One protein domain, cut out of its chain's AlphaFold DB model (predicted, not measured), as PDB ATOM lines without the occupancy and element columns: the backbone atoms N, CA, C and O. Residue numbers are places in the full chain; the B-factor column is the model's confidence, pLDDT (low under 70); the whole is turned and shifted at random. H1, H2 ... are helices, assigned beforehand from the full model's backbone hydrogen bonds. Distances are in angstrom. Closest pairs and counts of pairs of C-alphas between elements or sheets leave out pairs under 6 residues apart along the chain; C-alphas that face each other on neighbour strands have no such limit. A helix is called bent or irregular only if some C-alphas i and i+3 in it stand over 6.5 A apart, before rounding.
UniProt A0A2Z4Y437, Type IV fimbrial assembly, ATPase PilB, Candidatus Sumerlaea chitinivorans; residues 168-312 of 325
ATOM      1  N   ILE A 168      29.816  37.918  63.270       70.50
ATOM      2  CA  ILE A 168      28.410  38.235  63.564       70.50
ATOM      3  C   ILE A 168      27.885  37.347  64.692       70.50
ATOM      4  O   ILE A 168      27.241  37.846  65.612       70.50
ATOM      5  N   PHE A 169      28.174  36.046  64.653       71.00
ATOM      6  CA  PHE A 169      27.739  35.105  65.679       71.00
ATOM      7  C   PHE A 169      28.382  35.405  67.038       71.00
ATOM      8  O   PHE A 169      27.694  35.395  68.052       71.00
ATOM      9  N   GLY A 170      29.672  35.742  67.070       78.81
ATOM     10  CA  GLY A 170      30.375  36.154  68.285       78.81
ATOM     11  C   GLY A 170      29.823  37.459  68.863       78.81
ATOM     12  O   GLY A 170      29.587  37.541  70.067       78.81
ATOM     13  N   LEU A 171      29.538  38.449  68.012       70.38
ATOM     14  CA  LEU A 171      28.872  39.693  68.415       70.38
ATOM     15  C   LEU A 171      27.468  39.430  68.962       70.38
ATOM     16  O   LEU A 171      27.103  39.982  69.995       70.38
ATOM     17  N   LEU A 172      26.703  38.551  68.315       66.75
ATOM     18  CA  LEU A 172      25.410  38.105  68.819       66.75
ATOM     19  C   LEU A 172      25.545  37.387  70.158       66.75
ATOM     20  O   LEU A 172      24.714  37.603  71.023       66.75
ATOM     21  N   TRP A 173      26.560  36.552  70.355       75.50
ATOM     22  CA  TRP A 173      26.709  35.765  71.578       75.50
ATOM     23  C   TRP A 173      27.143  36.612  72.780       75.50
ATOM     24  O   TRP A 173      26.678  36.383  73.894       75.50
ATOM     25  N   TRP A 174      28.027  37.591  72.563       71.12
ATOM     26  CA  TRP A 174      28.698  38.319  73.647       71.12
ATOM     27  C   TRP A 174      28.181  39.741  73.888       71.12
ATOM     28  O   TRP A 174      28.504  40.330  74.919       71.12
ATOM     29  N   ASN A 175      27.400  40.315  72.966       81.94
ATOM     30  CA  ASN A 175      26.953  41.704  73.055       81.94
ATOM     31  C   ASN A 175      25.419  41.811  73.051       81.94
ATOM     32  O   ASN A 175      24.765  41.834  72.008       81.94
ATOM     33  N   THR A 176      24.840  41.932  74.248       78.00
ATOM     34  CA  THR A 176      23.390  42.082  74.448       78.00
ATOM     35  C   THR A 176      22.825  43.377  73.870       78.00
ATOM     36  O   THR A 176      21.653  43.417  73.501       78.00
ATOM     37  N   ASP A 177      23.630  44.435  73.759       76.88
ATOM     38  CA  ASP A 177      23.193  45.691  73.143       76.88
ATOM     39  C   ASP A 177      23.137  45.557  71.625       76.88
ATOM     40  O   ASP A 177      22.199  46.044  70.998       76.88
ATOM     41  N   PHE A 178      24.072  44.808  71.035       69.38
ATOM     42  CA  PHE A 178      24.019  44.439  69.625       69.38
ATOM     43  C   PHE A 178      22.814  43.544  69.320       69.38
ATOM     44  O   PHE A 178      22.122  43.791  68.338       69.38
ATOM     45  N   GLN A 179      22.500  42.562  70.175       68.06
ATOM     46  CA  GLN A 179      21.287  41.743  70.037       68.06
ATOM     47  C   GLN A 179      20.016  42.602  70.031       68.06
ATOM     48  O   GLN A 179      19.175  42.449  69.147       68.06
ATOM     49  N   LYS A 180      19.888  43.530  70.991       73.31
ATOM     50  CA  LYS A 180      18.738  44.442  71.093       73.31
ATOM     51  C   LYS A 180      18.683  45.426  69.931       73.31
ATOM     52  O   LYS A 180      17.605  45.671  69.407       73.31
ATOM     53  N   TRP A 181      19.825  45.966  69.508       75.69
ATOM     54  CA  TRP A 181      19.928  46.831  68.335       75.69
ATOM     55  C   TRP A 181      19.499  46.095  67.065       75.69
ATOM     56  O   TRP A 181      18.698  46.630  66.299       75.69
ATOM     57  N   LEU A 182      19.976  44.860  66.873       68.19
ATOM     58  CA  LEU A 182      19.629  44.017  65.735       68.19
ATOM     59  C   LEU A 182      18.133  43.687  65.762       68.19
ATOM     60  O   LEU A 182      17.449  43.880  64.765       68.19
ATOM     61  N   GLN A 183      17.598  43.268  66.912       69.38
ATOM     62  CA  GLN A 183      16.161  43.055  67.085       69.38
ATOM     63  C   GLN A 183      15.358  44.329  66.805       69.38
ATOM     64  O   GLN A 183      14.377  44.247  66.079       69.38
ATOM     65  N   ALA A 184      15.802  45.497  67.273       68.56
ATOM     66  CA  ALA A 184      15.149  46.781  67.019       68.56
ATOM     67  C   ALA A 184      15.149  47.174  65.530       68.56
ATOM     68  O   ALA A 184      14.204  47.802  65.057       68.56
ATOM     69  N   GLN A 185      16.174  46.771  64.768       65.44
ATOM     70  CA  GLN A 185      16.187  46.949  63.312       65.44
ATOM     71  C   GLN A 185      15.108  46.113  62.605       65.44
ATOM     72  O   GLN A 185      14.620  46.515  61.548       65.44
ATOM     73  N   PHE A 186      14.725  44.968  63.180       58.62
ATOM     74  CA  PHE A 186      13.713  44.068  62.620       58.62
ATOM     75  C   PHE A 186      12.330  44.182  63.288       58.62
ATOM     76  O   PHE A 186      11.359  43.701  62.708       58.62
ATOM     77  N   SER A 187      12.216  44.808  64.466       55.69
ATOM     78  CA  SER A 187      10.976  44.862  65.254       55.69
ATOM     79  C   SER A 187      10.100  46.083  64.975       55.69
ATOM     80  O   SER A 187       8.887  45.976  65.119       55.69
ATOM     81  N   ASP A 188      10.673  47.220  64.563       54.38
ATOM     82  CA  ASP A 188       9.918  48.465  64.361       54.38
ATOM     83  C   ASP A 188       9.739  48.807  62.877       54.38
ATOM     84  O   ASP A 188      10.686  49.149  62.166       54.38
ATOM     85  N   ASN A 189       8.475  48.777  62.442       58.47
ATOM     86  CA  ASN A 189       7.977  49.031  61.087       58.47
ATOM     87  C   ASN A 189       8.444  48.040  60.002       58.47
ATOM     88  O   ASN A 189       9.628  47.872  59.704       58.47
ATOM     89  N   VAL A 190       7.459  47.475  59.293       58.38
ATOM     90  CA  VAL A 190       7.631  46.623  58.097       58.38
ATOM     91  C   VAL A 190       8.534  47.290  57.043       58.38
ATOM     92  O   VAL A 190       9.287  46.624  56.340       58.38
ATOM     93  N   THR A 191       8.533  48.622  56.969       56.53
ATOM     94  CA  THR A 191       9.393  49.400  56.069       56.53
ATOM     95  C   THR A 191      10.877  49.367  56.452       56.53
ATOM     96  O   THR A 191      11.716  49.274  55.558       56.53
ATOM     97  N   ARG A 192      11.231  49.402  57.745       54.53
ATOM     98  CA  ARG A 192      12.632  49.474  58.212       54.53
ATOM     99  C   ARG A 192      13.323  48.114  58.150       54.53
ATOM    100  O   ARG A 192      14.441  48.015  57.648       54.53
ATOM    101  N   SER A 193      12.605  47.059  58.533       58.03
ATOM    102  CA  SER A 193      13.044  45.674  58.327       58.03
ATOM    103  C   SER A 193      13.257  45.365  56.839       58.03
ATOM    104  O   SER A 193      14.256  44.736  56.487       58.03
ATOM    105  N   SER A 194      12.409  45.897  55.944       57.81
ATOM    106  CA  SER A 194      12.623  45.784  54.492       57.81
ATOM    107  C   SER A 194      13.892  46.500  54.013       57.81
ATOM    108  O   SER A 194      14.592  45.978  53.147       57.81
ATOM    109  N   GLN A 195      14.243  47.655  54.588       59.06
ATOM    110  CA  GLN A 195      15.449  48.404  54.214       59.06
ATOM    111  C   GLN A 195      16.723  47.683  54.650       59.06
ATOM    112  O   GLN A 195      17.658  47.564  53.863       59.06
ATOM    113  N   VAL A 196      16.752  47.161  55.875       62.12
ATOM    114  CA  VAL A 196      17.899  46.400  56.393       62.12
ATOM    115  C   VAL A 196      18.079  45.103  55.607       62.12
ATOM    116  O   VAL A 196      19.195  44.775  55.208       62.12
ATOM    117  N   PHE A 197      16.976  44.424  55.288       64.31
ATOM    118  CA  PHE A 197      16.981  43.282  54.382       64.31
ATOM    119  C   PHE A 197      17.518  43.655  52.986       64.31
ATOM    120  O   PHE A 197      18.361  42.950  52.438       64.31
ATOM    121  N   THR A 198      17.108  44.803  52.442       59.03
ATOM    122  CA  THR A 198      17.564  45.324  51.142       59.03
ATOM    123  C   THR A 198      19.059  45.661  51.138       59.03
ATOM    124  O   THR A 198      19.758  45.343  50.181       59.03
ATOM    125  N   LEU A 199      19.590  46.255  52.209       64.06
ATOM    126  CA  LEU A 199      21.029  46.510  52.370       64.06
ATOM    127  C   LEU A 199      21.835  45.211  52.424       64.06
ATOM    128  O   LEU A 199      22.879  45.106  51.780       64.06
ATOM    129  N   PHE A 200      21.330  44.211  53.146       68.00
ATOM    130  CA  PHE A 200      21.934  42.882  53.182       68.00
ATOM    131  C   PHE A 200      21.934  42.255  51.780       68.00
ATOM    132  O   PHE A 200      22.957  41.763  51.311       68.00
ATOM    133  N   LEU A 201      20.816  42.372  51.062       64.88
ATOM    134  CA  LEU A 201      20.677  41.931  49.678       64.88
ATOM    135  C   LEU A 201      21.710  42.592  48.756       64.88
ATOM    136  O   LEU A 201      22.396  41.902  48.005       64.88
ATOM    137  N   TYR A 202      21.854  43.917  48.832       62.09
ATOM    138  CA  TYR A 202      22.821  44.669  48.033       62.09
ATOM    139  C   TYR A 202      24.265  44.298  48.360       62.09
ATOM    140  O   TYR A 202      25.087  44.223  47.445       62.09
ATOM    141  N   PHE A 203      24.580  44.034  49.629       70.56
ATOM    142  CA  PHE A 203      25.903  43.563  50.033       70.56
ATOM    143  C   PHE A 203      26.235  42.223  49.368       70.56
ATOM    144  O   PHE A 203      27.254  42.116  48.689       70.56
ATOM    145  N   PHE A 204      25.349  41.230  49.480       67.12
ATOM    146  CA  PHE A 204      25.558  39.921  48.855       67.12
ATOM    147  C   PHE A 204      25.520  39.979  47.326       67.12
ATOM    148  O   PHE A 204      26.250  39.232  46.682       67.12
ATOM    149  N   LEU A 205      24.738  40.887  46.735       64.19
ATOM    150  CA  LEU A 205      24.726  41.117  45.290       64.19
ATOM    151  C   LEU A 205      26.062  41.698  44.809       64.19
ATOM    152  O   LEU A 205      26.663  41.174  43.879       64.19
ATOM    153  N   THR A 206      26.546  42.752  45.467       60.97
ATOM    154  CA  THR A 206      27.821  43.408  45.129       60.97
ATOM    155  C   THR A 206      28.989  42.447  45.330       60.97
ATOM    156  O   THR A 206      29.890  42.369  44.499       60.97
ATOM    157  N   TRP A 207      28.938  41.660  46.403       69.75
ATOM    158  CA  TRP A 207      29.921  40.629  46.692       69.75
ATOM    159  C   TRP A 207      29.867  39.490  45.668       69.75
ATOM    160  O   TRP A 207      30.895  39.153  45.096       69.75
ATOM    161  N   GLY A 208      28.683  38.969  45.335       67.81
ATOM    162  CA  GLY A 208      28.500  37.949  44.300       67.81
ATOM    163  C   GLY A 208      29.015  38.402  42.933       67.81
ATOM    164  O   GLY A 208      29.793  37.690  42.300       67.81
ATOM    165  N   VAL A 209      28.675  39.623  42.513       63.16
ATOM    166  CA  VAL A 209      29.189  40.228  41.274       63.16
ATOM    167  C   VAL A 209      30.717  40.327  41.305       63.16
ATOM    168  O   VAL A 209      31.368  39.944  40.338       63.16
ATOM    169  N   TRP A 210      31.308  40.764  42.420       67.62
ATOM    170  CA  TRP A 210      32.765  40.815  42.573       67.62
ATOM    171  C   TRP A 210      33.414  39.426  42.498       67.62
ATOM    172  O   TRP A 210      34.417  39.260  41.805       67.62
ATOM    173  N   THR A 211      32.830  38.410  43.144       63.91
ATOM    174  CA  THR A 211      33.347  37.031  43.088       63.91
ATOM    175  C   THR A 211      33.289  36.453  41.685       63.91
ATOM    176  O   THR A 211      34.229  35.777  41.281       63.91
ATOM    177  N   ILE A 212      32.240  36.765  40.923       63.09
ATOM    178  CA  ILE A 212      32.123  36.371  39.521       63.09
ATOM    179  C   ILE A 212      33.173  37.081  38.690       63.09
ATOM    180  O   ILE A 212      33.875  36.409  37.955       63.09
ATOM    181  N   ILE A 213      33.330  38.400  38.821       62.81
ATOM    182  CA  ILE A 213      34.360  39.144  38.081       62.81
ATOM    183  C   ILE A 213      35.741  38.547  38.369       62.81
ATOM    184  O   ILE A 213      36.506  38.303  37.445       62.81
ATOM    185  N   MET A 214      36.041  38.243  39.632       61.81
ATOM    186  CA  MET A 214      37.306  37.617  40.010       61.81
ATOM    187  C   MET A 214      37.440  36.186  39.474       61.81
ATOM    188  O   MET A 214      38.510  35.837  38.985       61.81
ATOM    189  N   TYR A 215      36.389  35.362  39.532       64.25
ATOM    190  CA  TYR A 215      36.413  33.992  39.009       64.25
ATOM    191  C   TYR A 215      36.480  33.963  37.482       64.25
ATOM    192  O   TYR A 215      37.158  33.117  36.928       64.25
ATOM    193  N   GLU A 216      35.822  34.895  36.805       61.78
ATOM    194  CA  GLU A 216      35.790  35.044  35.353       61.78
ATOM    195  C   GLU A 216      37.138  35.545  34.842       61.78
ATOM    196  O   GLU A 216      37.726  34.926  33.966       61.78
ATOM    197  N   VAL A 217      37.704  36.588  35.460       60.22
ATOM    198  CA  VAL A 217      39.086  37.014  35.189       60.22
ATOM    199  C   VAL A 217      40.042  35.851  35.445       60.22
ATOM    200  O   VAL A 217      40.928  35.597  34.641       60.22
ATOM    201  N   ARG A 218      39.839  35.070  36.507       54.25
ATOM    202  CA  ARG A 218      40.666  33.892  36.787       54.25
ATOM    203  C   ARG A 218      40.407  32.723  35.832       54.25
ATOM    204  O   ARG A 218      41.334  31.987  35.552       54.25
ATOM    205  N   GLY A 219      39.200  32.549  35.312       55.84
ATOM    206  CA  GLY A 219      38.837  31.546  34.314       55.84
ATOM    207  C   GLY A 219      39.425  31.868  32.948       55.84
ATOM    208  O   GLY A 219      39.951  30.986  32.281       55.84
ATOM    209  N   ILE A 220      39.410  33.152  32.594       55.47
ATOM    210  CA  ILE A 220      40.070  33.717  31.417       55.47
ATOM    211  C   ILE A 220      41.601  33.621  31.548       55.47
ATOM    212  O   ILE A 220      42.277  33.422  30.544       55.47
ATOM    213  N   VAL A 221      42.157  33.756  32.760       47.16
ATOM    214  CA  VAL A 221      43.616  33.821  32.975       47.16
ATOM    215  C   VAL A 221      44.247  32.480  33.414       47.16
ATOM    216  O   VAL A 221      45.418  32.253  33.127       47.16
ATOM    217  N   PHE A 222      43.530  31.570  34.086       46.72
ATOM    218  CA  PHE A 222      44.147  30.452  34.826       46.72
ATOM    219  C   PHE A 222      43.415  29.095  34.812       46.72
ATOM    220  O   PHE A 222      44.058  28.097  35.143       46.72
ATOM    221  N   ASP A 223      42.126  28.999  34.470       47.84
ATOM    222  CA  ASP A 223      41.325  27.799  34.807       47.84
ATOM    223  C   ASP A 223      41.128  26.785  33.661       47.84
ATOM    224  O   ASP A 223      40.229  25.952  33.721       47.84
ATOM    225  N   ASP A 224      42.007  26.786  32.654       44.16
ATOM    226  CA  ASP A 224      42.137  25.659  31.713       44.16
ATOM    227  C   ASP A 224      43.591  25.369  31.277       44.16
ATOM    228  O   ASP A 224      43.859  24.840  30.203       44.16
ATOM    229  N   LEU A 225      44.558  25.545  32.188       45.62
ATOM    230  CA  LEU A 225      45.838  24.807  32.121       45.62
ATOM    231  C   LEU A 225      45.662  23.330  32.530       45.62
ATOM    232  O   LEU A 225      46.587  22.691  33.043       45.62
ATOM    233  N   SER A 226      44.468  22.761  32.321       41.59
ATOM    234  CA  SER A 226      44.364  21.320  32.175       41.59
ATOM    235  C   SER A 226      45.086  21.005  30.873       41.59
ATOM    236  O   SER A 226      44.661  21.404  29.794       41.59
ATOM    237  N   TRP A 227      46.262  20.397  30.997       42.19
ATOM    238  CA  TRP A 227      47.090  19.941  29.891       42.19
ATOM    239  C   TRP A 227      46.305  18.909  29.074       42.19
ATOM    240  O   TRP A 227      46.505  17.706  29.207       42.19
ATOM    241  N   LYS A 228      45.363  19.370  28.254       42.75
ATOM    242  CA  LYS A 228      44.923  18.622  27.095       42.75
ATOM    243  C   LYS A 228      46.082  18.679  26.126       42.75
ATOM    244  O   LYS A 228      46.472  19.754  25.674       42.75
ATOM    245  N   GLU A 229      46.665  17.515  25.880       42.81
ATOM    246  CA  GLU A 229      47.612  17.302  24.795       42.81
ATOM    247  C   GLU A 229      47.052  17.963  23.525       42.81
ATOM    248  O   GLU A 229      45.842  17.935  23.289       42.81
ATOM    249  N   ALA A 230      47.909  18.614  22.734       44.75
ATOM    250  CA  ALA A 230      47.487  19.384  21.560       44.75
ATOM    251  C   ALA A 230      46.627  18.565  20.571       44.75
ATOM    252  O   ALA A 230      45.804  19.138  19.858       44.75
ATOM    253  N   ASP A 231      46.753  17.236  20.604       40.69
ATOM    254  CA  ASP A 231      45.959  16.266  19.839       40.69
ATOM    255  C   ASP A 231      44.455  16.268  20.195       40.69
ATOM    256  O   ASP A 231      43.623  15.830  19.402       40.69
ATOM    257  N   ASP A 232      44.083  16.809  21.356       49.47
ATOM    258  CA  ASP A 232      42.721  16.806  21.903       49.47
ATOM    259  C   ASP A 232      42.016  18.178  21.759       49.47
ATOM    260  O   ASP A 232      40.855  18.374  22.157       49.47
ATOM    261  N   LEU A 233      42.728  19.154  21.181       56.44
ATOM    262  CA  LEU A 233      42.239  20.493  20.879       56.44
ATOM    263  C   LEU A 233      41.559  20.489  19.508       56.44
ATOM    264  O   LEU A 233      42.189  20.619  18.462       56.44
ATOM    265  N   GLY A 234      40.231  20.369  19.520       64.44
ATOM    266  CA  GLY A 234      39.403  20.495  18.320       64.44
ATOM    267  C   GLY A 234      39.604  21.819  17.547       64.44
ATOM    268  O   GLY A 234      40.369  22.700  17.963       64.44
ATOM    269  N   PRO A 235      38.887  21.996  16.420       75.56
ATOM    270  CA  PRO A 235      39.063  23.146  15.531       75.56
ATOM    271  C   PRO A 235      38.891  24.484  16.259       75.56
ATOM    272  O   PRO A 235      38.135  24.571  17.236       75.56
ATOM    273  N   LEU A 236      39.561  25.527  15.747       75.00
ATOM    274  CA  LEU A 236      39.430  26.891  16.260       75.00
ATOM    275  C   LEU A 236      37.956  27.295  16.347       75.00
ATOM    276  O   LEU A 236      37.113  26.978  15.497       75.00
ATOM    277  N   ARG A 237      37.631  27.978  17.441       83.69
ATOM    278  CA  ARG A 237      36.269  28.414  17.713       83.69
ATOM    279  C   ARG A 237      36.009  29.702  16.944       83.69
ATOM    280  O   ARG A 237      36.685  30.704  17.133       83.69
ATOM    281  N   LYS A 238      34.977  29.682  16.102       87.75
ATOM    282  CA  LYS A 238      34.553  30.850  15.319       87.75
ATOM    283  C   LYS A 238      33.973  31.947  16.212       87.75
ATOM    284  O   LYS A 238      33.011  31.670  16.943       87.75
ATOM    285  N   LYS A 239      34.450  33.188  16.060       86.19
ATOM    286  CA  LYS A 239      33.950  34.391  16.760       86.19
ATOM    287  C   LYS A 239      32.449  34.578  16.585       86.19
ATOM    288  O   LYS A 239      31.731  34.818  17.552       86.19
ATOM    289  N   GLY A 240      31.958  34.415  15.355       87.00
ATOM    290  CA  GLY A 240      30.536  34.579  15.042       87.00
ATOM    291  C   GLY A 240      29.638  33.624  15.833       87.00
ATOM    292  O   GLY A 240      28.618  34.041  16.375       87.00
ATOM    293  N   LYS A 241      30.050  32.356  15.976       88.88
ATOM    294  CA  LYS A 241      29.303  31.357  16.757       88.88
ATOM    295  C   LYS A 241      29.372  31.638  18.255       88.88
ATOM    296  O   LYS A 241      28.348  31.542  18.920       88.88
ATOM    297  N   ALA A 242      30.542  32.026  18.765       88.38
ATOM    298  CA  ALA A 242      30.699  32.396  20.170       88.38
ATOM    299  C   ALA A 242      29.771  33.563  20.548       88.38
ATOM    300  O   ALA A 242      29.051  33.476  21.537       88.38
ATOM    301  N   ARG A 243      29.706  34.607  19.710       89.62
ATOM    302  CA  ARG A 243      28.809  35.758  19.911       89.62
ATOM    303  C   ARG A 243      27.334  35.381  19.817       89.62
ATOM    304  O   ARG A 243      26.539  35.855  20.620       89.62
ATOM    305  N   LEU A 244      26.968  34.520  18.865       91.56
ATOM    306  CA  LEU A 244      25.596  34.028  18.733       91.56
ATOM    307  C   LEU A 244      25.168  33.256  19.988       91.56
ATOM    308  O   LEU A 244      24.094  33.505  20.532       91.56
ATOM    309  N   PHE A 245      26.022  32.350  20.470       91.62
ATOM    310  CA  PHE A 245      25.756  31.615  21.701       91.62
ATOM    311  C   PHE A 245      25.714  32.535  22.910       91.62
ATOM    312  O   PHE A 245      24.797  32.392  23.704       91.62
ATOM    313  N   ALA A 246      26.614  33.511  23.022       88.81
ATOM    314  CA  ALA A 246      26.578  34.485  24.105       88.81
ATOM    315  C   ALA A 246      25.274  35.288  24.103       88.81
ATOM    316  O   ALA A 246      24.643  35.419  25.145       88.81
ATOM    317  N   LEU A 247      24.818  35.758  22.941       91.06
ATOM    318  CA  LEU A 247      23.599  36.557  22.831       91.06
ATOM    319  C   LEU A 247      22.340  35.773  23.228       91.06
ATOM    320  O   LEU A 247      21.533  36.270  24.003       91.06
ATOM    321  N   PHE A 248      22.160  34.559  22.703       91.44
ATOM    322  CA  PHE A 248      20.901  33.823  22.878       91.44
ATOM    323  C   PHE A 248      20.917  32.828  24.040       91.44
ATOM    324  O   PHE A 248      19.879  32.561  24.643       91.44
ATOM    325  N   LEU A 249      22.082  32.260  24.344       92.06
ATOM    326  CA  LEU A 249      22.254  31.145  25.278       92.06
ATOM    327  C   LEU A 249      23.359  31.405  26.315       92.06
ATOM    328  O   LEU A 249      23.711  30.505  27.079       92.06
ATOM    329  N   GLY A 250      23.912  32.620  26.371       85.25
ATOM    330  CA  GLY A 250      25.007  32.956  27.282       85.25
ATOM    331  C   GLY A 250      24.570  32.997  28.741       85.25
ATOM    332  O   GLY A 250      25.364  32.709  29.635       85.25
ATOM    333  N   TRP A 251      23.287  33.274  28.981       86.56
ATOM    334  CA  TRP A 251      22.670  33.169  30.299       86.56
ATOM    335  C   TRP A 251      22.642  31.720  30.813       86.56
ATOM    336  O   TRP A 251      22.717  31.527  32.014       86.56
ATOM    337  N   LEU A 252      22.639  30.707  29.931       88.19
ATOM    338  CA  LEU A 252      22.760  29.279  30.280       88.19
ATOM    339  C   LEU A 252      24.216  28.780  30.348       88.19
ATOM    340  O   LEU A 252      24.451  27.616  30.666       88.19
ATOM    341  N   GLY A 253      25.195  29.619  29.997       83.75
ATOM    342  CA  GLY A 253      26.610  29.241  29.931       83.75
ATOM    343  C   GLY A 253      27.023  28.429  28.701       83.75
ATOM    344  O   GLY A 253      28.132  27.895  28.662       83.75
ATOM    345  N   VAL A 254      26.169  28.336  27.676       89.06
ATOM    346  CA  VAL A 254      26.463  27.598  26.427       89.06
ATOM    347  C   VAL A 254      27.641  28.208  25.667       89.06
ATOM    348  O   VAL A 254      28.429  27.489  25.052       89.06
ATOM    349  N   ASP A 255      27.796  29.526  25.745       86.94
ATOM    350  CA  ASP A 255      28.960  30.261  25.256       86.94
ATOM    351  C   ASP A 255      30.267  29.743  25.877       86.94
ATOM    352  O   ASP A 255      31.229  29.472  25.156       86.94
ATOM    353  N   ARG A 256      30.280  29.504  27.192       85.12
ATOM    354  CA  ARG A 256      31.445  28.990  27.927       85.12
ATOM    355  C   ARG A 256      31.753  27.543  27.577       85.12
ATOM    356  O   ARG A 256      32.907  27.221  27.303       85.12
ATOM    357  N   PHE A 257      30.732  26.698  27.455       85.00
ATOM    358  CA  PHE A 257      30.915  25.333  26.959       85.00
ATOM    359  C   PHE A 257      31.460  25.292  25.527       85.00
ATOM    360  O   PHE A 257      32.322  24.466  25.224       85.00
ATOM    361  N   TYR A 258      30.999  26.190  24.651       87.12
ATOM    362  CA  TYR A 258      31.509  26.289  23.285       87.12
ATOM    363  C   TYR A 258      32.982  26.710  23.249       87.12
ATOM    364  O   TYR A 258      33.764  26.142  22.487       87.12
ATOM    365  N   LEU A 259      33.365  27.670  24.091       81.81
ATOM    366  CA  LEU A 259      34.747  28.132  24.228       81.81
ATOM    367  C   LEU A 259      35.654  27.109  24.925       81.81
ATOM    368  O   LEU A 259      36.866  27.183  24.773       81.81
ATOM    369  N   GLY A 260      35.080  26.119  25.609       78.19
ATOM    370  CA  GLY A 260      35.799  25.024  26.263       78.19
ATOM    371  C   GLY A 260      35.872  25.142  27.785       78.19
ATOM    372  O   GLY A 260      36.194  24.151  28.428       78.19
ATOM    373  N   TYR A 261      35.463  26.280  28.351       77.06
ATOM    374  CA  TYR A 261      35.450  26.555  29.787       77.06
ATOM    375  C   TYR A 261      34.323  25.789  30.498       77.06
ATOM    376  O   TYR A 261      33.273  26.342  30.847       77.06
ATOM    377  N   LYS A 262      34.510  24.482  30.702       76.88
ATOM    378  CA  LYS A 262      33.470  23.594  31.257       76.88
ATOM    379  C   LYS A 262      33.061  23.981  32.676       76.88
ATOM    380  O   LYS A 262      31.871  23.966  32.979       76.88
ATOM    381  N   GLY A 263      34.025  24.339  33.529       71.81
ATOM    382  CA  GLY A 263      33.759  24.747  34.911       71.81
ATOM    383  C   GLY A 263      32.868  25.988  34.979       71.81
ATOM    384  O   GLY A 263      31.833  25.972  35.644       71.81
ATOM    385  N   MET A 264      33.207  27.023  34.204       75.81
ATOM    386  CA  MET A 264      32.399  28.246  34.117       75.81
ATOM    387  C   MET A 264      31.015  27.990  33.513       75.81
ATOM    388  O   MET A 264      30.024  28.527  34.007       75.81
ATOM    389  N   GLY A 265      30.915  27.123  32.500       80.88
ATOM    390  CA  GLY A 265      29.624  26.706  31.947       80.88
ATOM    391  C   GLY A 265      28.714  26.046  32.991       80.88
ATOM    392  O   GLY A 265      27.542  26.403  33.099       80.88
ATOM    393  N   ILE A 266      29.250  25.127  33.805       78.12
ATOM    394  CA  ILE A 266      28.499  24.460  34.884       78.12
ATOM    395  C   ILE A 266      28.058  25.471  35.947       78.12
ATOM    396  O   ILE A 266      26.921  25.415  36.413       78.12
ATOM    397  N   LEU A 267      28.936  26.406  36.315       78.12
ATOM    398  CA  LEU A 267      28.647  27.406  37.340       78.12
ATOM    399  C   LEU A 267      27.505  28.346  36.915       78.12
ATOM    400  O   LEU A 267      26.595  28.599  37.707       78.12
ATOM    401  N   LYS A 268      27.498  28.794  35.653       83.06
ATOM    402  CA  LYS A 268      26.380  29.558  35.073       83.06
ATOM    403  C   LYS A 268      25.085  28.755  35.041       83.06
ATOM    404  O   LYS A 268      24.026  29.257  35.407       83.06
ATOM    405  N   LEU A 269      25.157  27.489  34.635       84.88
ATOM    406  CA  LEU A 269      23.982  26.625  34.623       84.88
ATOM    407  C   LEU A 269      23.391  26.481  36.033       84.88
ATOM    408  O   LEU A 269      22.177  26.573  36.209       84.88
ATOM    409  N   PHE A 270      24.244  26.318  37.046       83.00
ATOM    410  CA  PHE A 270      23.817  26.255  38.440       83.00
ATOM    411  C   PHE A 270      23.149  27.554  38.905       83.00
ATOM    412  O   PHE A 270      22.108  27.484  39.553       83.00
ATOM    413  N   SER A 271      23.687  28.730  38.558       81.56
ATOM    414  CA  SER A 271      23.084  30.008  38.966       81.56
ATOM    415  C   SER A 271      21.684  30.199  38.377       81.56
ATOM    416  O   SER A 271      20.774  30.630  39.088       81.56
ATOM    417  N   VAL A 272      21.478  29.799  37.117       87.25
ATOM    418  CA  VAL A 272      20.155  29.797  36.473       87.25
ATOM    419  C   VAL A 272      19.208  28.826  37.171       87.25
ATOM    420  O   VAL A 272      18.084  29.196  37.507       87.25
ATOM    421  N   VAL A 273      19.650  27.589  37.410       87.62
ATOM    422  CA  VAL A 273      18.828  26.569  38.077       87.62
ATOM    423  C   VAL A 273      18.450  27.020  39.487       87.62
ATOM    424  O   VAL A 273      17.295  26.871  39.877       87.62
ATOM    425  N   ALA A 274      19.374  27.633  40.229       81.06
ATOM    426  CA  ALA A 274      19.111  28.193  41.550       81.06
ATOM    427  C   ALA A 274      18.083  29.337  41.495       81.06
ATOM    428  O   ALA A 274      17.154  29.357  42.308       81.06
ATOM    429  N   ALA A 275      18.190  30.248  40.520       83.56
ATOM    430  CA  ALA A 275      17.217  31.324  40.315       83.56
ATOM    431  C   ALA A 275      15.811  30.775  40.010       83.56
ATOM    432  O   ALA A 275      14.825  31.213  40.603       83.56
ATOM    433  N   ILE A 276      15.714  29.774  39.127       88.56
ATOM    434  CA  ILE A 276      14.439  29.137  38.768       88.56
ATOM    435  C   ILE A 276      13.862  28.375  39.964       88.56
ATOM    436  O   ILE A 276      12.686  28.535  40.277       88.56
ATOM    437  N   ALA A 277      14.671  27.570  40.656       85.25
ATOM    438  CA  ALA A 277      14.226  26.771  41.794       85.25
ATOM    439  C   ALA A 277      13.698  27.650  42.936       85.25
ATOM    440  O   ALA A 277      12.621  27.391  43.472       85.25
ATOM    441  N   THR A 278      14.411  28.726  43.271       80.25
ATOM    442  CA  THR A 278      13.967  29.692  44.289       80.25
ATOM    443  C   THR A 278      12.721  30.465  43.847       80.25
ATOM    444  O   THR A 278      11.817  30.672  44.657       80.25
ATOM    445  N   GLY A 279      12.601  30.811  42.560       81.25
ATOM    446  CA  GLY A 279      11.382  31.399  41.997       81.25
ATOM    447  C   GLY A 279      10.170  30.459  42.057       81.25
ATOM    448  O   GLY A 279       9.078  30.881  42.439       81.25
ATOM    449  N   LEU A 280      10.358  29.172  41.753       88.56
ATOM    450  CA  LEU A 280       9.308  28.154  41.855       88.56
ATOM    451  C   LEU A 280       8.867  27.941  43.305       88.56
ATOM    452  O   LEU A 280       7.672  27.873  43.570       88.56
ATOM    453  N   LEU A 281       9.802  27.890  44.256       79.69
ATOM    454  CA  LEU A 281       9.460  27.827  45.680       79.69
ATOM    455  C   LEU A 281       8.594  29.025  46.094       79.69
ATOM    456  O   LEU A 281       7.582  28.842  46.769       79.69
ATOM    457  N   ALA A 282       8.922  30.233  45.628       77.44
ATOM    458  CA  ALA A 282       8.087  31.405  45.880       77.44
ATOM    459  C   ALA A 282       6.671  31.245  45.301       77.44
ATOM    460  O   ALA A 282       5.694  31.541  45.989       77.44
ATOM    461  N   TRP A 283       6.555  30.707  44.083       86.00
ATOM    462  CA  TRP A 283       5.271  30.416  43.438       86.00
ATOM    463  C   TRP A 283       4.421  29.401  44.218       86.00
ATOM    464  O   TRP A 283       3.207  29.563  44.324       86.00
ATOM    465  N   PHE A 284       5.046  28.383  44.816       90.81
ATOM    466  CA  PHE A 284       4.373  27.355  45.623       90.81
ATOM    467  C   PHE A 284       4.088  27.774  47.077       90.81
ATOM    468  O   PHE A 284       3.774  26.926  47.912       90.81
ATOM    469  N   GLY A 285       4.160  29.071  47.390       79.00
ATOM    470  CA  GLY A 285       3.747  29.598  48.693       79.00
ATOM    471  C   GLY A 285       4.875  29.763  49.710       79.00
ATOM    472  O   GLY A 285       4.593  29.915  50.897       79.00
ATOM    473  N   TYR A 286       6.138  29.787  49.272       74.81
ATOM    474  CA  TYR A 286       7.287  30.125  50.119       74.81
ATOM    475  C   TYR A 286       7.805  31.541  49.795       74.81
ATOM    476  O   TYR A 286       8.827  31.683  49.123       74.81
ATOM    477  N   PRO A 287       7.149  32.627  50.258       67.69
ATOM    478  CA  PRO A 287       7.483  34.003  49.861       67.69
ATOM    479  C   PRO A 287       8.904  34.424  50.263       67.69
ATOM    480  O   PRO A 287       9.526  35.245  49.593       67.69
ATOM    481  N   LEU A 288       9.455  33.800  51.308       65.81
ATOM    482  CA  LEU A 288      10.843  33.971  51.740       65.81
ATOM    483  C   LEU A 288      11.869  33.352  50.772       65.81
ATOM    484  O   LEU A 288      13.056  33.397  51.054       65.81
ATOM    485  N   ALA A 289      11.447  32.733  49.667       67.06
ATOM    486  CA  ALA A 289      12.335  32.317  48.583       67.06
ATOM    487  C   ALA A 289      12.557  33.446  47.557       67.06
ATOM    488  O   ALA A 289      13.590  33.478  46.887       67.06
ATOM    489  N   LEU A 290      11.633  34.414  47.469       67.44
ATOM    490  CA  LEU A 290      11.717  35.550  46.542       67.44
ATOM    491  C   LEU A 290      12.925  36.451  46.851       67.44
ATOM    492  O   LEU A 290      13.574  36.992  45.957       67.44
ATOM    493  N   THR A 291      13.251  36.544  48.136       65.81
ATOM    494  CA  THR A 291      14.433  37.206  48.692       65.81
ATOM    495  C   THR A 291      15.749  36.611  48.192       65.81
ATOM    496  O   THR A 291      16.746  37.319  48.155       65.81
ATOM    497  N   PHE A 292      15.769  35.346  47.769       67.81
ATOM    498  CA  PHE A 292      16.941  34.701  47.171       67.81
ATOM    499  C   PHE A 292      16.863  34.680  45.641       67.81
ATOM    500  O   PHE A 292      17.879  34.862  44.971       67.81
ATOM    501  N   ALA A 293      15.660  34.537  45.079       73.38
ATOM    502  CA  ALA A 293      15.439  34.489  43.636       73.38
ATOM    503  C   ALA A 293      15.883  35.774  42.921       73.38
ATOM    504  O   ALA A 293      16.541  35.709  41.881       73.38
ATOM    505  N   VAL A 294      15.565  36.942  43.493       73.81
ATOM    506  CA  VAL A 294      15.909  38.243  42.897       73.81
ATOM    507  C   VAL A 294      17.432  38.434  42.779       73.81
ATOM    508  O   VAL A 294      17.892  38.720  41.673       73.81
ATOM    509  N   PRO A 295      18.249  38.218  43.832       70.62
ATOM    510  CA  PRO A 295      19.706  38.262  43.718       70.62
ATOM    511  C   PRO A 295      20.282  37.319  42.668       70.62
ATOM    512  O   PRO A 295      21.093  37.758  41.859       70.62
ATOM    513  N   PHE A 296      19.861  36.049  42.647       73.19
ATOM    514  CA  PHE A 296      20.370  35.083  41.668       73.19
ATOM    515  C   PHE A 296      20.012  35.482  40.232       73.19
ATOM    516  O   PHE A 296      20.846  35.350  39.334       73.19
ATOM    517  N   ALA A 297      18.809  36.017  40.012       79.81
ATOM    518  CA  ALA A 297      18.390  36.516  38.707       79.81
ATOM    519  C   ALA A 297      19.220  37.733  38.268       79.81
ATOM    520  O   ALA A 297      19.754  37.740  37.159       79.81
ATOM    521  N   VAL A 298      19.392  38.730  39.142       78.38
ATOM    522  CA  VAL A 298      20.190  39.933  38.842       78.38
ATOM    523  C   VAL A 298      21.651  39.567  38.578       78.38
ATOM    524  O   VAL A 298      22.230  40.025  37.597       78.38
ATOM    525  N   LEU A 299      22.228  38.694  39.403       75.06
ATOM    526  CA  LEU A 299      23.584  38.170  39.245       75.06
ATOM    527  C   LEU A 299      23.767  37.477  37.886       75.06
ATOM    528  O   LEU A 299      24.725  37.759  37.172       75.06
ATOM    529  N   THR A 300      22.822  36.615  37.505       81.81
ATOM    530  CA  THR A 300      22.853  35.891  36.225       81.81
ATOM    531  C   THR A 300      22.772  36.853  35.036       81.81
ATOM    532  O   THR A 300      23.513  36.694  34.067       81.81
ATOM    533  N   VAL A 301      21.924  37.886  35.113       83.94
ATOM    534  CA  VAL A 301      21.792  38.903  34.055       83.94
ATOM    535  C   VAL A 301      23.054  39.756  33.938       83.94
ATOM    536  O   VAL A 301      23.542  39.968  32.831       83.94
ATOM    537  N   LEU A 302      23.607  40.228  35.058       80.38
ATOM    538  CA  LEU A 302      24.831  41.033  35.056       80.38
ATOM    539  C   LEU A 302      26.029  40.238  34.530       80.38
ATOM    540  O   LEU A 302      26.799  40.762  33.725       80.38
ATOM    541  N   TRP A 303      26.159  38.971  34.931       80.81
ATOM    542  CA  TRP A 303      27.205  38.081  34.429       80.81
ATOM    543  C   TRP A 303      27.061  37.834  32.924       80.81
ATOM    544  O   TRP A 303      28.031  37.938  32.178       80.81
ATOM    545  N   TRP A 304      25.841  37.585  32.451       87.12
ATOM    546  CA  TRP A 304      25.572  37.437  31.022       87.12
ATOM    547  C   TRP A 304      25.936  38.694  30.217       87.12
ATOM    548  O   TRP A 304      26.585  38.583  29.177       87.12
ATOM    549  N   LEU A 305      25.557  39.881  30.700       83.88
ATOM    550  CA  LEU A 305      25.883  41.145  30.039       83.88
ATOM    551  C   LEU A 305      27.393  41.372  29.975       83.88
ATOM    552  O   LEU A 305      27.906  41.711  28.908       83.88
ATOM    553  N   LEU A 306      28.102  41.155  31.086       81.88
ATOM    554  CA  LEU A 306      29.559  41.263  31.136       81.88
ATOM    555  C   LEU A 306      30.207  40.386  30.057       81.88
ATOM    556  O   LEU A 306      30.994  40.878  29.251       81.88
ATOM    557  N   ASP A 307      29.811  39.119  29.987       78.75
ATOM    558  CA  ASP A 307      30.341  38.151  29.026       78.75
ATOM    559  C   ASP A 307      30.056  38.530  27.581       78.75
ATOM    560  O   ASP A 307      30.933  38.455  26.716       78.75
ATOM    561  N   PHE A 308      28.832  38.980  27.317       84.94
ATOM    562  CA  PHE A 308      28.438  39.448  26.002       84.94
ATOM    563  C   PHE A 308      29.311  40.625  25.543       84.94
ATOM    564  O   PHE A 308      29.800  40.622  24.410       84.94
ATOM    565  N   PHE A 309      29.575  41.595  26.425       83.50
ATOM    566  CA  PHE A 309      30.439  42.735  26.112       83.50
ATOM    567  C   PHE A 309      31.915  42.346  25.970       83.50
ATOM    568  O   PHE A 309      32.581  42.828  25.050       83.50
ATOM    569  N   LEU A 310      32.425  41.436  26.805       79.75
ATOM    570  CA  LEU A 310      33.795  40.923  26.684       79.75
ATOM    571  C   LEU A 310      34.008  40.183  25.350       79.75
ATOM    572  O   LEU A 310      35.012  40.406  24.665       79.75
ATOM    573  N   LEU A 311      33.043  39.360  24.927       81.69
ATOM    574  CA  LEU A 311      33.078  38.641  23.646       81.69
ATOM    575  C   LEU A 311      32.871  39.553  22.428       81.69
ATOM    576  O   LEU A 311      33.421  39.294  21.349       81.69
ATOM    577  N   LEU A 312      32.100  40.630  22.576       79.81
ATOM    578  CA  LEU A 312      32.009  41.688  21.568       79.81
ATOM    579  C   LEU A 312      33.360  42.375  21.370       79.81
ATOM    580  O   LEU A 312      33.795  42.517  20.225       79.81
TER     581      LEU A 312
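What this domain is: This is residues 168 to 312 of the 325 residues of the protein "Type IV fimbrial assembly, ATPase PilB" of Candidatus Sumerlaea chitinivorans (UniProt A0A2Z4Y437). An elongated, loose helical body is built along one long helix, H3; the hairpin of H6 and H7 packs on H3 through H7, and H4 and the short H5 pack at the end of this hairpin where H6 begins and H7 ends. At the first-residue end of H3, H2 turns off about perpendicular with H1 at its corner as an angled arm, and near the other end of the domain residues 225 to 232 of the H3 to H4 link stick out. The printed part has 145 residues with seven named helices, H1 to H7 in chain order, and no named strand; the class is all helix. The radius of gyration of the C-alphas is 20.2 A, and the spans are 64 by 34 by 25 A.

How they stand to each other: H3, residues 190 to 221, touches H7, residues 287 to 312, with residues 201 to 212 of H3 and 291 to 303 of H7 alone; the closest C-alphas, of Leu 205 and Pro 295, are 6.0 A apart. They run the same way at a shallow tilt of 33 degrees, only just short of steep. H7 and H6, residues 262 to 283, form a helical hairpin and touch, with the closest C-alphas, of Ala 275 and Ala 293, 4.9 A apart. H3 and H6 are close but not clearly touching, 7.2 A between the closest C-alphas, of Gly 219 and Met 264. H4, residues 239 to 252, touches H7 through residues 300 to 312 of H7 alone, at a shallow tilt of 5 degrees, opposite ways; the closest C-alphas, of Trp 251 and Trp 304, are 5.2 A apart. H5, residues 254 to 259, forms helical hairpins with both H4 and H6. H2, residues 176 to 187, touches H3 with residues 185 to 187 of H2 and 192 to 196 of H3 alone, about perpendicular at 78 degrees; the closest C-alphas, of Phe 186 and Ser 193, are 4.6 A apart. H1, residues 168 to 174, and H2 only just touch, only at the corner, with 3 pairs of C-alphas within 8 A. H1 is apart from H3. Every O i to N i+4 pair is within hydrogen-bond range in H1, H2, H3, H5 and H6, against 8 of 10 in H4 and 19 of 22 in H7.

Where its parts are: H3 is 45.7 A long, from C-alpha 190 at (7.631, 46.623, 58.097) to C-alpha 221 at (43.616, 33.821, 32.975). H7 is 38.2 A long, ending at C-alpha 312 at (32.009, 41.688, 21.568), and H6 is 31.5 A. H4, 18.3 A, is irregular: C-alphas 248 and 251 are 7.7 A apart. H2 is 15.7 A, H1 10.1 A and H5 8.6 A.

The domain as a whole: The two C-alphas farthest apart, of Asp 188 and Asp 231, are 65.7 A apart. The printed part has no cut. The H3 to H4 link is long, 17 residues, and the other links are tight. Mean pLDDT of the printed part is 72.2; 61 residues are under 70, among them 182 to 202 and 204 to 234.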